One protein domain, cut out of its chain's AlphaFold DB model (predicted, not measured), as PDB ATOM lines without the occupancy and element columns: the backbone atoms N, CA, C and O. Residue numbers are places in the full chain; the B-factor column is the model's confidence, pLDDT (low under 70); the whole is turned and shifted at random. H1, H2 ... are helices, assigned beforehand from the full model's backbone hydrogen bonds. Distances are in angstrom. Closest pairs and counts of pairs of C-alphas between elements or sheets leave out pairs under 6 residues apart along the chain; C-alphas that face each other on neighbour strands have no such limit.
ATOM      1  N   ASN A  20      34.303   4.208 -21.653       73.94
ATOM      2  CA  ASN A  20      34.908   4.972 -20.556       73.94
ATOM      3  C   ASN A  20      36.442   4.964 -20.658       73.94
ATOM      4  O   ASN A  20      37.055   6.008 -20.507       73.94
ATOM      5  N   GLU A  21      37.040   3.836 -21.049       69.44
ATOM      6  CA  GLU A  21      38.488   3.725 -21.279       69.44
ATOM      7  C   GLU A  21      38.978   4.661 -22.398       69.44
ATOM      8  O   GLU A  21      40.002   5.322 -22.256       69.44
ATOM      9  N   GLU A  22      38.229   4.775 -23.502       68.44
ATOM     10  CA  GLU A  22      38.562   5.715 -24.577       68.44
ATOM     11  C   GLU A  22      38.410   7.178 -24.125       68.44
ATOM     12  O   GLU A  22      39.121   8.046 -24.632       68.44
ATOM     13  N   ARG A  23      37.487   7.473 -23.193       72.81
ATOM     14  CA  ARG A  23      37.329   8.821 -22.611       72.81
ATOM     15  C   ARG A  23      38.491   9.169 -21.700       72.81
ATOM     16  O   ARG A  23      39.033  10.257 -21.835       72.81
ATOM     17  N   ASP A  24      38.888   8.241 -20.840       74.94
ATOM     18  CA  ASP A  24      39.985   8.448 -19.900       74.94
ATOM     19  C   ASP A  24      41.312   8.647 -20.653       74.94
ATOM     20  O   ASP A  24      42.033   9.605 -20.385       74.94
ATOM     21  N   LEU A  25      41.581   7.829 -21.680       74.88
ATOM     22  CA  LEU A  25      42.758   7.982 -22.543       74.88
ATOM     23  C   LEU A  25      42.735   9.299 -23.342       74.88
ATOM     24  O   LEU A  25      43.771   9.940 -23.549       74.88
ATOM     25  N   TRP A  26      41.552   9.714 -23.808       78.25
ATOM     26  CA  TRP A  26      41.371  10.995 -24.488       78.25
ATOM     27  C   TRP A  26      41.662  12.174 -23.557       78.25
ATOM     28  O   TRP A  26      42.418  13.074 -23.927       78.25
ATOM     29  N   ASP A  27      41.102  12.157 -22.349       79.31
ATOM     30  CA  ASP A  27      41.321  13.204 -21.359       79.31
ATOM     31  C   ASP A  27      42.784  13.239 -20.901       79.31
ATOM     32  O   ASP A  27      43.351  14.326 -20.800       79.31
ATOM     33  N   GLU A  28      43.437  12.088 -20.725       82.00
ATOM     34  CA  GLU A  28      44.876  12.003 -20.451       82.00
ATOM     35  C   GLU A  28      45.703  12.640 -21.575       82.00
ATOM     36  O   GLU A  28      46.575  13.470 -21.315       82.00
ATOM     37  N   THR A  29      45.384  12.332 -22.835       80.50
ATOM     38  CA  THR A  29      46.064  12.909 -24.007       80.50
ATOM     39  C   THR A  29      45.886  14.428 -24.064       80.50
ATOM     40  O   THR A  29      46.851  15.171 -24.260       80.50
ATOM     41  N   VAL A  30      44.659  14.915 -23.854       80.06
ATOM     42  CA  VAL A  30      44.355  16.352 -23.831       80.06
ATOM     43  C   VAL A  30      45.090  17.046 -22.684       80.06
ATOM     44  O   VAL A  30      45.659  18.116 -22.893       80.06
ATOM     45  N   GLN A  31      45.137  16.441 -21.496       82.56
ATOM     46  CA  GLN A  31      45.882  16.981 -20.356       82.56
ATOM     47  C   GLN A  31      47.398  16.964 -20.589       82.56
ATOM     48  O   GLN A  31      48.076  17.932 -20.246       82.56
ATOM     49  N   GLY A  32      47.938  15.925 -21.228       83.44
ATOM     50  CA  GLY A  32      49.343  15.859 -21.629       83.44
ATOM     51  C   GLY A  32      49.735  16.990 -22.583       83.44
ATOM     52  O   GLY A  32      50.761  17.641 -22.378       83.44
ATOM     53  N   LEU A  33      48.883  17.285 -23.572       82.06
ATOM     54  CA  LEU A  33      49.050  18.426 -24.483       82.06
ATOM     55  C   LEU A  33      48.936  19.773 -23.745       82.06
ATOM     56  O   LEU A  33      49.743  20.672 -23.979       82.06
ATOM     57  N   LEU A  34      47.964  19.915 -22.835       80.94
ATOM     58  CA  LEU A  34      47.755  21.137 -22.042       80.94
ATOM     59  C   LEU A  34      48.945  21.463 -21.138       80.94
ATOM     60  O   LEU A  34      49.336  22.624 -21.024       80.94
ATOM     61  N   ASN A  35      49.538  20.438 -20.533       85.69
ATOM     62  CA  ASN A  35      50.657  20.582 -19.609       85.69
ATOM     63  C   ASN A  35      52.016  20.682 -20.322       85.69
ATOM     64  O   ASN A  35      53.044  20.792 -19.656       85.69
ATOM     65  N   GLY A  36      52.045  20.628 -21.659       80.06
ATOM     66  CA  GLY A  36      53.283  20.616 -22.442       80.06
ATOM     67  C   GLY A  36      54.108  19.335 -22.282       80.06
ATOM     68  O   GLY A  36      55.276  19.318 -22.655       80.06
ATOM     69  N   GLY A  37      53.516  18.270 -21.729       81.94
ATOM     70  CA  GLY A  37      54.143  16.950 -21.627       81.94
ATOM     71  C   GLY A  37      54.185  16.205 -22.963       81.94
ATOM     72  O   GLY A  37      54.973  15.279 -23.122       81.94
ATOM     73  N   VAL A  38      53.357  16.626 -23.925       78.81
ATOM     74  CA  VAL A  38      53.342  16.126 -25.302       78.81
ATOM     75  C   VAL A  38      53.388  17.319 -26.253       78.81
ATOM     76  O   VAL A  38      52.543  18.212 -26.173       78.81
ATOM     77  N   ASP A  39      54.359  17.343 -27.164       81.25
ATOM     78  CA  ASP A  39      54.387  18.333 -28.238       81.25
ATOM     79  C   ASP A  39      53.345  17.976 -29.310       81.25
ATOM     80  O   ASP A  39      53.289  16.849 -29.806       81.25
ATOM     81  N   LEU A  40      52.500  18.942 -29.679       76.88
ATOM     82  CA  LEU A  40      51.428  18.718 -30.650       76.88
ATOM     83  C   LEU A  40      51.978  18.363 -32.040       76.88
ATOM     84  O   LEU A  40      51.378  17.545 -32.736       76.88
ATOM     85  N   ALA A  41      53.103  18.947 -32.461       77.44
ATOM     86  CA  ALA A  41      53.685  18.649 -33.766       77.44
ATOM     87  C   ALA A  41      54.263  17.228 -33.797       77.44
ATOM     88  O   ALA A  41      54.063  16.504 -34.772       77.44
ATOM     89  N   GLU A  42      54.908  16.793 -32.715       81.50
ATOM     90  CA  GLU A  42      55.373  15.416 -32.544       81.50
ATOM     91  C   GLU A  42      54.204  14.419 -32.490       81.50
ATOM     92  O   GLU A  42      54.200  13.417 -33.215       81.50
ATOM     93  N   TYR A  43      53.149  14.743 -31.736       78.75
ATOM     94  CA  TYR A  43      51.919  13.950 -31.667       78.75
ATOM     95  C   TYR A  43      51.233  13.799 -33.029       78.75
ATOM     96  O   TYR A  43      50.625  12.769 -33.315       78.75
ATOM     97  N   LEU A  44      51.362  14.783 -33.921       78.06
ATOM     98  CA  LEU A  44      50.797  14.746 -35.273       78.06
ATOM     99  C   LEU A  44      51.774  14.223 -36.340       78.06
ATOM    100  O   LEU A  44      51.367  14.027 -37.485       78.06
ATOM    101  N   ARG A  45      53.038  13.950 -35.994       82.69
ATOM    102  CA  ARG A  45      54.074  13.514 -36.941       82.69
ATOM    103  C   ARG A  45      53.859  12.096 -37.479       82.69
ATOM    104  O   ARG A  45      54.139  11.113 -36.799       82.69
ATOM    105  N   VAL A  46      53.472  11.980 -38.742       84.50
ATOM    106  CA  VAL A  46      53.292  10.689 -39.426       84.50
ATOM    107  C   VAL A  46      54.488  10.386 -40.327       84.50
ATOM    108  O   VAL A  46      55.010  11.287 -40.985       84.50
ATOM    109  N   SER A  47      54.909   9.121 -40.367       87.38
ATOM    110  CA  SER A  47      55.903   8.642 -41.331       87.38
ATOM    111  C   SER A  47      55.355   8.710 -42.755       87.38
ATOM    112  O   SER A  47      54.195   8.390 -43.009       87.38
ATOM    113  N   GLU A  48      56.190   9.119 -43.704       89.44
ATOM    114  CA  GLU A  48      55.802   9.177 -45.111       89.44
ATOM    115  C   GLU A  48      55.385   7.791 -45.626       89.44
ATOM    116  O   GLU A  48      56.077   6.802 -45.389       89.44
ATOM    117  N   GLY A  49      54.232   7.724 -46.298       90.00
ATOM    118  CA  GLY A  49      53.672   6.478 -46.826       90.00
ATOM    119  C   GLY A  49      52.821   5.670 -45.841       90.00
ATOM    120  O   GLY A  49      52.197   4.700 -46.259       90.00
ATOM    121  N   ASP A  50      52.722   6.065 -44.566       93.25
ATOM    122  CA  ASP A  50      51.790   5.430 -43.625       93.25
ATOM    123  C   ASP A  50      50.406   6.095 -43.696       93.25
ATOM    124  O   ASP A  50      50.027   6.947 -42.881       93.25
ATOM    125  N   HIS A  51      49.632   5.717 -44.719       94.00
ATOM    126  CA  HIS A  51      48.284   6.247 -44.949       94.00
ATOM    127  C   HIS A  51      47.343   5.998 -43.766       94.00
ATOM    128  O   HIS A  51      46.515   6.855 -43.452       94.00
ATOM    129  N   LYS A  52      47.463   4.848 -43.090       92.38
ATOM    130  CA  LYS A  52      46.573   4.472 -41.983       92.38
ATOM    131  C   LYS A  52      46.829   5.332 -40.761       92.38
ATOM    132  O   LYS A  52      45.885   5.914 -40.221       92.38
ATOM    133  N   ALA A  53      48.093   5.469 -40.359       89.25
ATOM    134  CA  ALA A  53      48.457   6.359 -39.268       89.25
ATOM    135  C   ALA A  53      48.055   7.803 -39.585       89.25
ATOM    136  O   ALA A  53      47.511   8.478 -38.713       89.25
ATOM    137  N   TYR A  54      48.231   8.260 -40.830       91.12
ATOM    138  CA  TYR A  54      47.802   9.601 -41.232       91.12
ATOM    139  C   TYR A  54      46.301   9.804 -41.056       91.12
ATOM    140  O   TYR A  54      45.886  10.768 -40.418       91.12
ATOM    141  N   ILE A  55      45.484   8.869 -41.543       91.12
ATOM    142  CA  ILE A  55      44.027   8.926 -41.403       91.12
ATOM    143  C   ILE A  55      43.608   8.937 -39.931       91.12
ATOM    144  O   ILE A  55      42.791   9.769 -39.532       91.12
ATOM    145  N   LEU A  56      44.179   8.064 -39.099       87.75
ATOM    146  CA  LEU A  56      43.858   8.013 -37.671       87.75
ATOM    147  C   LEU A  56      44.256   9.305 -36.944       87.75
ATOM    148  O   LEU A  56      43.460   9.839 -36.169       87.75
ATOM    149  N   ARG A  57      45.436   9.861 -37.238       86.62
ATOM    150  CA  ARG A  57      45.878  11.132 -36.644       86.62
ATOM    151  C   ARG A  57      45.068  12.319 -37.135       86.62
ATOM    152  O   ARG A  57      44.729  13.188 -36.340       86.62
ATOM    153  N   PHE A  58      44.692  12.341 -38.409       86.44
ATOM    154  CA  PHE A  58      43.834  13.386 -38.958       86.44
ATOM    155  C   PHE A  58      42.448  13.378 -38.293       86.44
ATOM    156  O   PHE A  58      41.908  14.434 -37.961       86.44
ATOM    157  N   ARG A  59      41.889  12.191 -38.011       85.19
ATOM    158  CA  ARG A  59      40.657  12.058 -37.209       85.19
ATOM    159  C   ARG A  59      40.849  12.612 -35.800       85.19
ATOM    160  O   ARG A  59      40.032  13.425 -35.377       85.19
ATOM    161  N   ALA A  60      41.928  12.224 -35.118       82.81
ATOM    162  CA  ALA A  60      42.241  12.721 -33.779       82.81
ATOM    163  C   ALA A  60      42.388  14.251 -33.758       82.81
ATOM    164  O   ALA A  60      41.822  14.905 -32.888       82.81
ATOM    165  N   LEU A  61      43.060  14.840 -34.753       82.88
ATOM    166  CA  LEU A  61      43.185  16.291 -34.906       82.88
ATOM    167  C   LEU A  61      41.818  16.976 -35.037       82.88
ATOM    168  O   LEU A  61      41.565  17.986 -34.384       82.88
ATOM    169  N   HIS A  62      40.911  16.419 -35.841       81.38
ATOM    170  CA  HIS A  62      39.548  16.940 -35.946       81.38
ATOM    171  C   HIS A  62      38.782  16.872 -34.623       81.38
ATOM    172  O   HIS A  62      38.032  17.798 -34.310       81.38
ATOM    173  N   SER A  63      38.971  15.806 -33.844       79.75
ATOM    174  CA  SER A  63      38.403  15.695 -32.497       79.75
ATOM    175  C   SER A  63      38.999  16.751 -31.560       79.75
ATOM    176  O   SER A  63      38.255  17.431 -30.854       79.75
ATOM    177  N   LEU A  64      40.320  16.955 -31.621       80.69
ATOM    178  CA  LEU A  64      41.059  17.924 -30.806       80.69
ATOM    179  C   LEU A  64      40.602  19.358 -31.103       80.69
ATOM    180  O   LEU A  64      40.362  20.130 -30.182       80.69
ATOM    181  N   HIS A  65      40.380  19.702 -32.376       77.88
ATOM    182  CA  HIS A  65      39.822  21.000 -32.780       77.88
ATOM    183  C   HIS A  65      38.417  21.272 -32.219       77.88
ATOM    184  O   HIS A  65      38.015  22.434 -32.109       77.88
ATOM    185  N   GLY A  66      37.657  20.231 -31.874       79.19
ATOM    186  CA  GLY A  66      36.368  20.379 -31.203       79.19
ATOM    187  C   GLY A  66      36.503  20.933 -29.781       79.19
ATOM    188  O   GLY A  66      35.638  21.693 -29.334       79.19
ATOM    189  N   ASP A  67      37.608  20.626 -29.098       81.12
ATOM    190  CA  ASP A  67      37.857  21.033 -27.716       81.12
ATOM    191  C   ASP A  67      38.270  22.521 -27.643       81.12
ATOM    192  O   ASP A  67      39.257  22.934 -28.266       81.12
ATOM    193  N   PRO A  68      37.529  23.377 -26.910       82.88
ATOM    194  CA  PRO A  68      37.886  24.785 -26.736       82.88
ATOM    195  C   PRO A  68      39.286  25.003 -26.145       82.88
ATOM    196  O   PRO A  68      39.961  25.953 -26.536       82.88
ATOM    197  N   ARG A  69      39.735  24.119 -25.243       82.62
ATOM    198  CA  ARG A  69      41.029  24.228 -24.546       82.62
ATOM    199  C   ARG A  69      42.187  24.031 -25.518       82.62
ATOM    200  O   ARG A  69      43.146  24.798 -25.521       82.62
ATOM    201  N   ILE A  70      42.068  23.037 -26.397       81.44
ATOM    202  CA  ILE A  70      43.076  22.767 -27.425       81.44
ATOM    203  C   ILE A  70      43.101  23.883 -28.474       81.44
ATOM    204  O   ILE A  70      44.178  24.308 -28.887       81.44
ATOM    205  N   ARG A  71      41.938  24.426 -28.863       82.50
ATOM    206  CA  ARG A  71      41.881  25.576 -29.785       82.50
ATOM    207  C   ARG A  71      42.680  26.774 -29.277       82.50
ATOM    208  O   ARG A  71      43.373  27.409 -30.069       82.50
ATOM    209  N   GLU A  72      42.619  27.058 -27.980       82.31
ATOM    210  CA  GLU A  72      43.395  28.143 -27.377       82.31
ATOM    211  C   GLU A  72      44.911  27.886 -27.463       82.31
ATOM    212  O   GLU A  72      45.666  28.780 -27.849       82.31
ATOM    213  N   ILE A  73      45.363  26.655 -27.197       81.25
ATOM    214  CA  ILE A  73      46.776  26.267 -27.360       81.25
ATOM    215  C   ILE A  73      47.226  26.455 -28.802       81.25
ATOM    216  O   ILE A  73      48.255  27.082 -29.051       81.25
ATOM    217  N   MET A  74      46.449  25.945 -29.756       80.19
ATOM    218  CA  MET A  74      46.794  26.029 -31.171       80.19
ATOM    219  C   MET A  74      46.859  27.479 -31.653       80.19
ATOM    220  O   MET A  74      47.743  27.822 -32.440       80.19
ATOM    221  N   GLN A  75      45.977  28.353 -31.156       82.44
ATOM    222  CA  GLN A  75      46.039  29.790 -31.431       82.44
ATOM    223  C   GLN A  75      47.314  30.424 -30.867       82.44
ATOM    224  O   GLN A  75      48.003  31.132 -31.601       82.44
ATOM    225  N   ARG A  76      47.668  30.133 -29.608       81.50
ATOM    226  CA  ARG A  76      48.897  30.646 -28.976       81.50
ATOM    227  C   ARG A  76      50.155  30.162 -29.702       81.50
ATOM    228  O   ARG A  76      51.030  30.968 -30.007       81.50
ATOM    229  N   GLN A  77      50.236  28.872 -30.035       81.25
ATOM    230  CA  GLN A  77      51.352  28.304 -30.800       81.25
ATOM    231  C   GLN A  77      51.445  28.918 -32.200       81.25
ATOM    232  O   GLN A  77      52.527  29.313 -32.624       81.25
ATOM    233  N   SER A  78      50.316  29.077 -32.896       77.81
ATOM    234  CA  SER A  78      50.282  29.720 -34.216       77.81
ATOM    235  C   SER A  78      50.731  31.181 -34.159       77.81
ATOM    236  O   SER A  78      51.451  31.632 -35.047       77.81
ATOM    237  N   GLN A  79      50.328  31.934 -33.130       79.69
ATOM    238  CA  GLN A  79      50.780  33.314 -32.923       79.69
ATOM    239  C   GLN A  79      52.286  33.379 -32.668       79.69
ATOM    240  O   GLN A  79      52.958  34.197 -33.289       79.69
ATOM    241  N   LYS A  80      52.812  32.483 -31.825       80.69
ATOM    242  CA  LYS A  80      54.247  32.381 -31.549       80.69
ATOM    243  C   LYS A  80      55.048  32.048 -32.811       80.69
ATOM    244  O   LYS A  80      55.982  32.762 -33.145       80.69
ATOM    245  N   ILE A  81      54.638  31.036 -33.576       77.06
ATOM    246  CA  ILE A  81      55.301  30.677 -34.841       77.06
ATOM    247  C   ILE A  81      55.295  31.866 -35.813       77.06
ATOM    248  O   ILE A  81      56.303  32.140 -36.459       77.06
ATOM    249  N   ARG A  82      54.178  32.599 -35.911       74.44
ATOM    250  CA  ARG A  82      54.087  33.788 -36.773       74.44
ATOM    251  C   ARG A  82      55.000  34.918 -36.309       74.44
ATOM    252  O   ARG A  82      55.628  35.538 -37.164       74.44
ATOM    253  N   SER A  83      55.080  35.182 -35.002       77.69
ATOM    254  CA  SER A  83      55.992  36.201 -34.473       77.69
ATOM    255  C   SER A  83      57.445  35.818 -34.712       77.69
ATOM    256  O   SER A  83      58.214  36.644 -35.194       77.69
ATOM    257  N   ASP A  84      57.792  34.557 -34.453       79.56
ATOM    258  CA  ASP A  84      59.155  34.038 -34.582       79.56
ATOM    259  C   ASP A  84      59.610  34.028 -36.052       79.56
ATOM    260  O   ASP A  84      60.767  34.309 -36.352       79.56
ATOM    261  N   ALA A  85      58.687  33.776 -36.987       72.69
ATOM    262  CA  ALA A  85      58.945  33.821 -38.425       72.69
ATOM    263  C   ALA A  85      58.859  35.236 -39.035       72.69
ATOM    264  O   ALA A  85      59.037  35.389 -40.244       72.69
ATOM    265  N   GLY A  86      58.543  36.271 -38.246       75.75
ATOM    266  CA  GLY A  86      58.355  37.639 -38.746       75.75
ATOM    267  C   GLY A  86      57.191  37.790 -39.737       75.75
ATOM    268  O   GLY A  86      57.161  38.733 -40.530       75.75
ATOM    269  N   ILE A  87      56.229  36.861 -39.727       70.56
ATOM    270  CA  ILE A  87      55.102  36.850 -40.664       70.56
ATOM    271  C   ILE A  87      54.036  37.827 -40.167       70.56
ATOM    272  O   ILE A  87      53.229  37.511 -39.290       70.56
ATOM    273  N   VAL A  88      53.989  39.012 -40.775       67.06
ATOM    274  CA  VAL A  88      52.891  39.968 -40.588       67.06
ATOM    275  C   VAL A  88      51.776  39.630 -41.576       67.06
ATOM    276  O   VAL A  88      51.915  39.819 -42.785       67.06
TER     277      VAL A  88
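Overview. This is residues 20 to 88 of the 316 residues of an uncharacterized protein of Kaistia sp. 32K (UniProt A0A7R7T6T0). The model looks like a loose T made of helices: H1 and H4 overlap by their ends to make one long, slightly angled crossbar, and H3 is the stem, its last residues at the place where the two meet. The short H2 sits beside the stem, and residues 20 to 25 of H1, residues 47 to 52 at the far end of the stem and residues 80 to 86 at the end of the crossbar stick out. The printed part has 69 residues with four named helices, H1, H2, H3 and H4 in that order along the chain, and no named strand; the class is all helix. It is only just loose, close to compact, with a radius of gyration of the C-alphas of 13.5 A, and the C-alphas span 42 by 30 by 20 A.

Along the chain. H1, residues 20 to 34, begins with C-alpha 20 at (34.908, 4.972, -20.556) and is 20.7 A long from first to last C-alpha. After a tight link of 5 residues comes H2, residues 40 to 44. A short link of 6 residues leads to H3, residues 51 to 66, which is 23.0 A long and begins with C-alpha 51 at (48.284, 6.247, -44.949). A tight link of 1 residue, Asp 67, leads to H4, residues 68 to 84, the longest helix, at 24.5 A, which ends with C-alpha 84 at (59.155, 34.038, -34.582).

Arrangement. H1 touches H4 with residues 30 to 34 alone, and H4 touches H1 with residues 69 to 73 alone. Their closest C-alphas, those of Leu 34 and Ile 70, are 7.3 A apart. They run the same way at a shallow tilt of 28 degrees. H1 and H2 are close but not clearly touching, the closest C-alphas being those of Leu 33 and Leu 40 at 6.6 A. H1 and H3 are also close but not clearly touching, with the closest C-alphas, those of Val 30 and Leu 64, 7.9 A apart, and their lines are about perpendicular, at 78 degrees. H2 and H3 only just touch, with 3 pairs of C-alphas within 8 A; the closest are those of Leu 44 and Arg 57, at 6.3 A. H3 and H4 touch only at the corner by their link, and only just, with 3 pairs of C-alphas within 8 A. Their closest C-alphas are those of His 65 and Arg 71, 5.8 A apart, and their lines are about perpendicular, at 75 degrees. H2 and H4 are apart. In H1, H2, H3 and H4 every O i to N i+4 pair is within hydrogen-bond range.

Size, cuts and confidence. The two C-alphas farthest apart, those of Asn 20 and Val 88, are 44.2 A apart. The printed part has no cut and no long link. The mean pLDDT of the printed part is 81.0, and residues 21 to 22 and residue 88 are under 70.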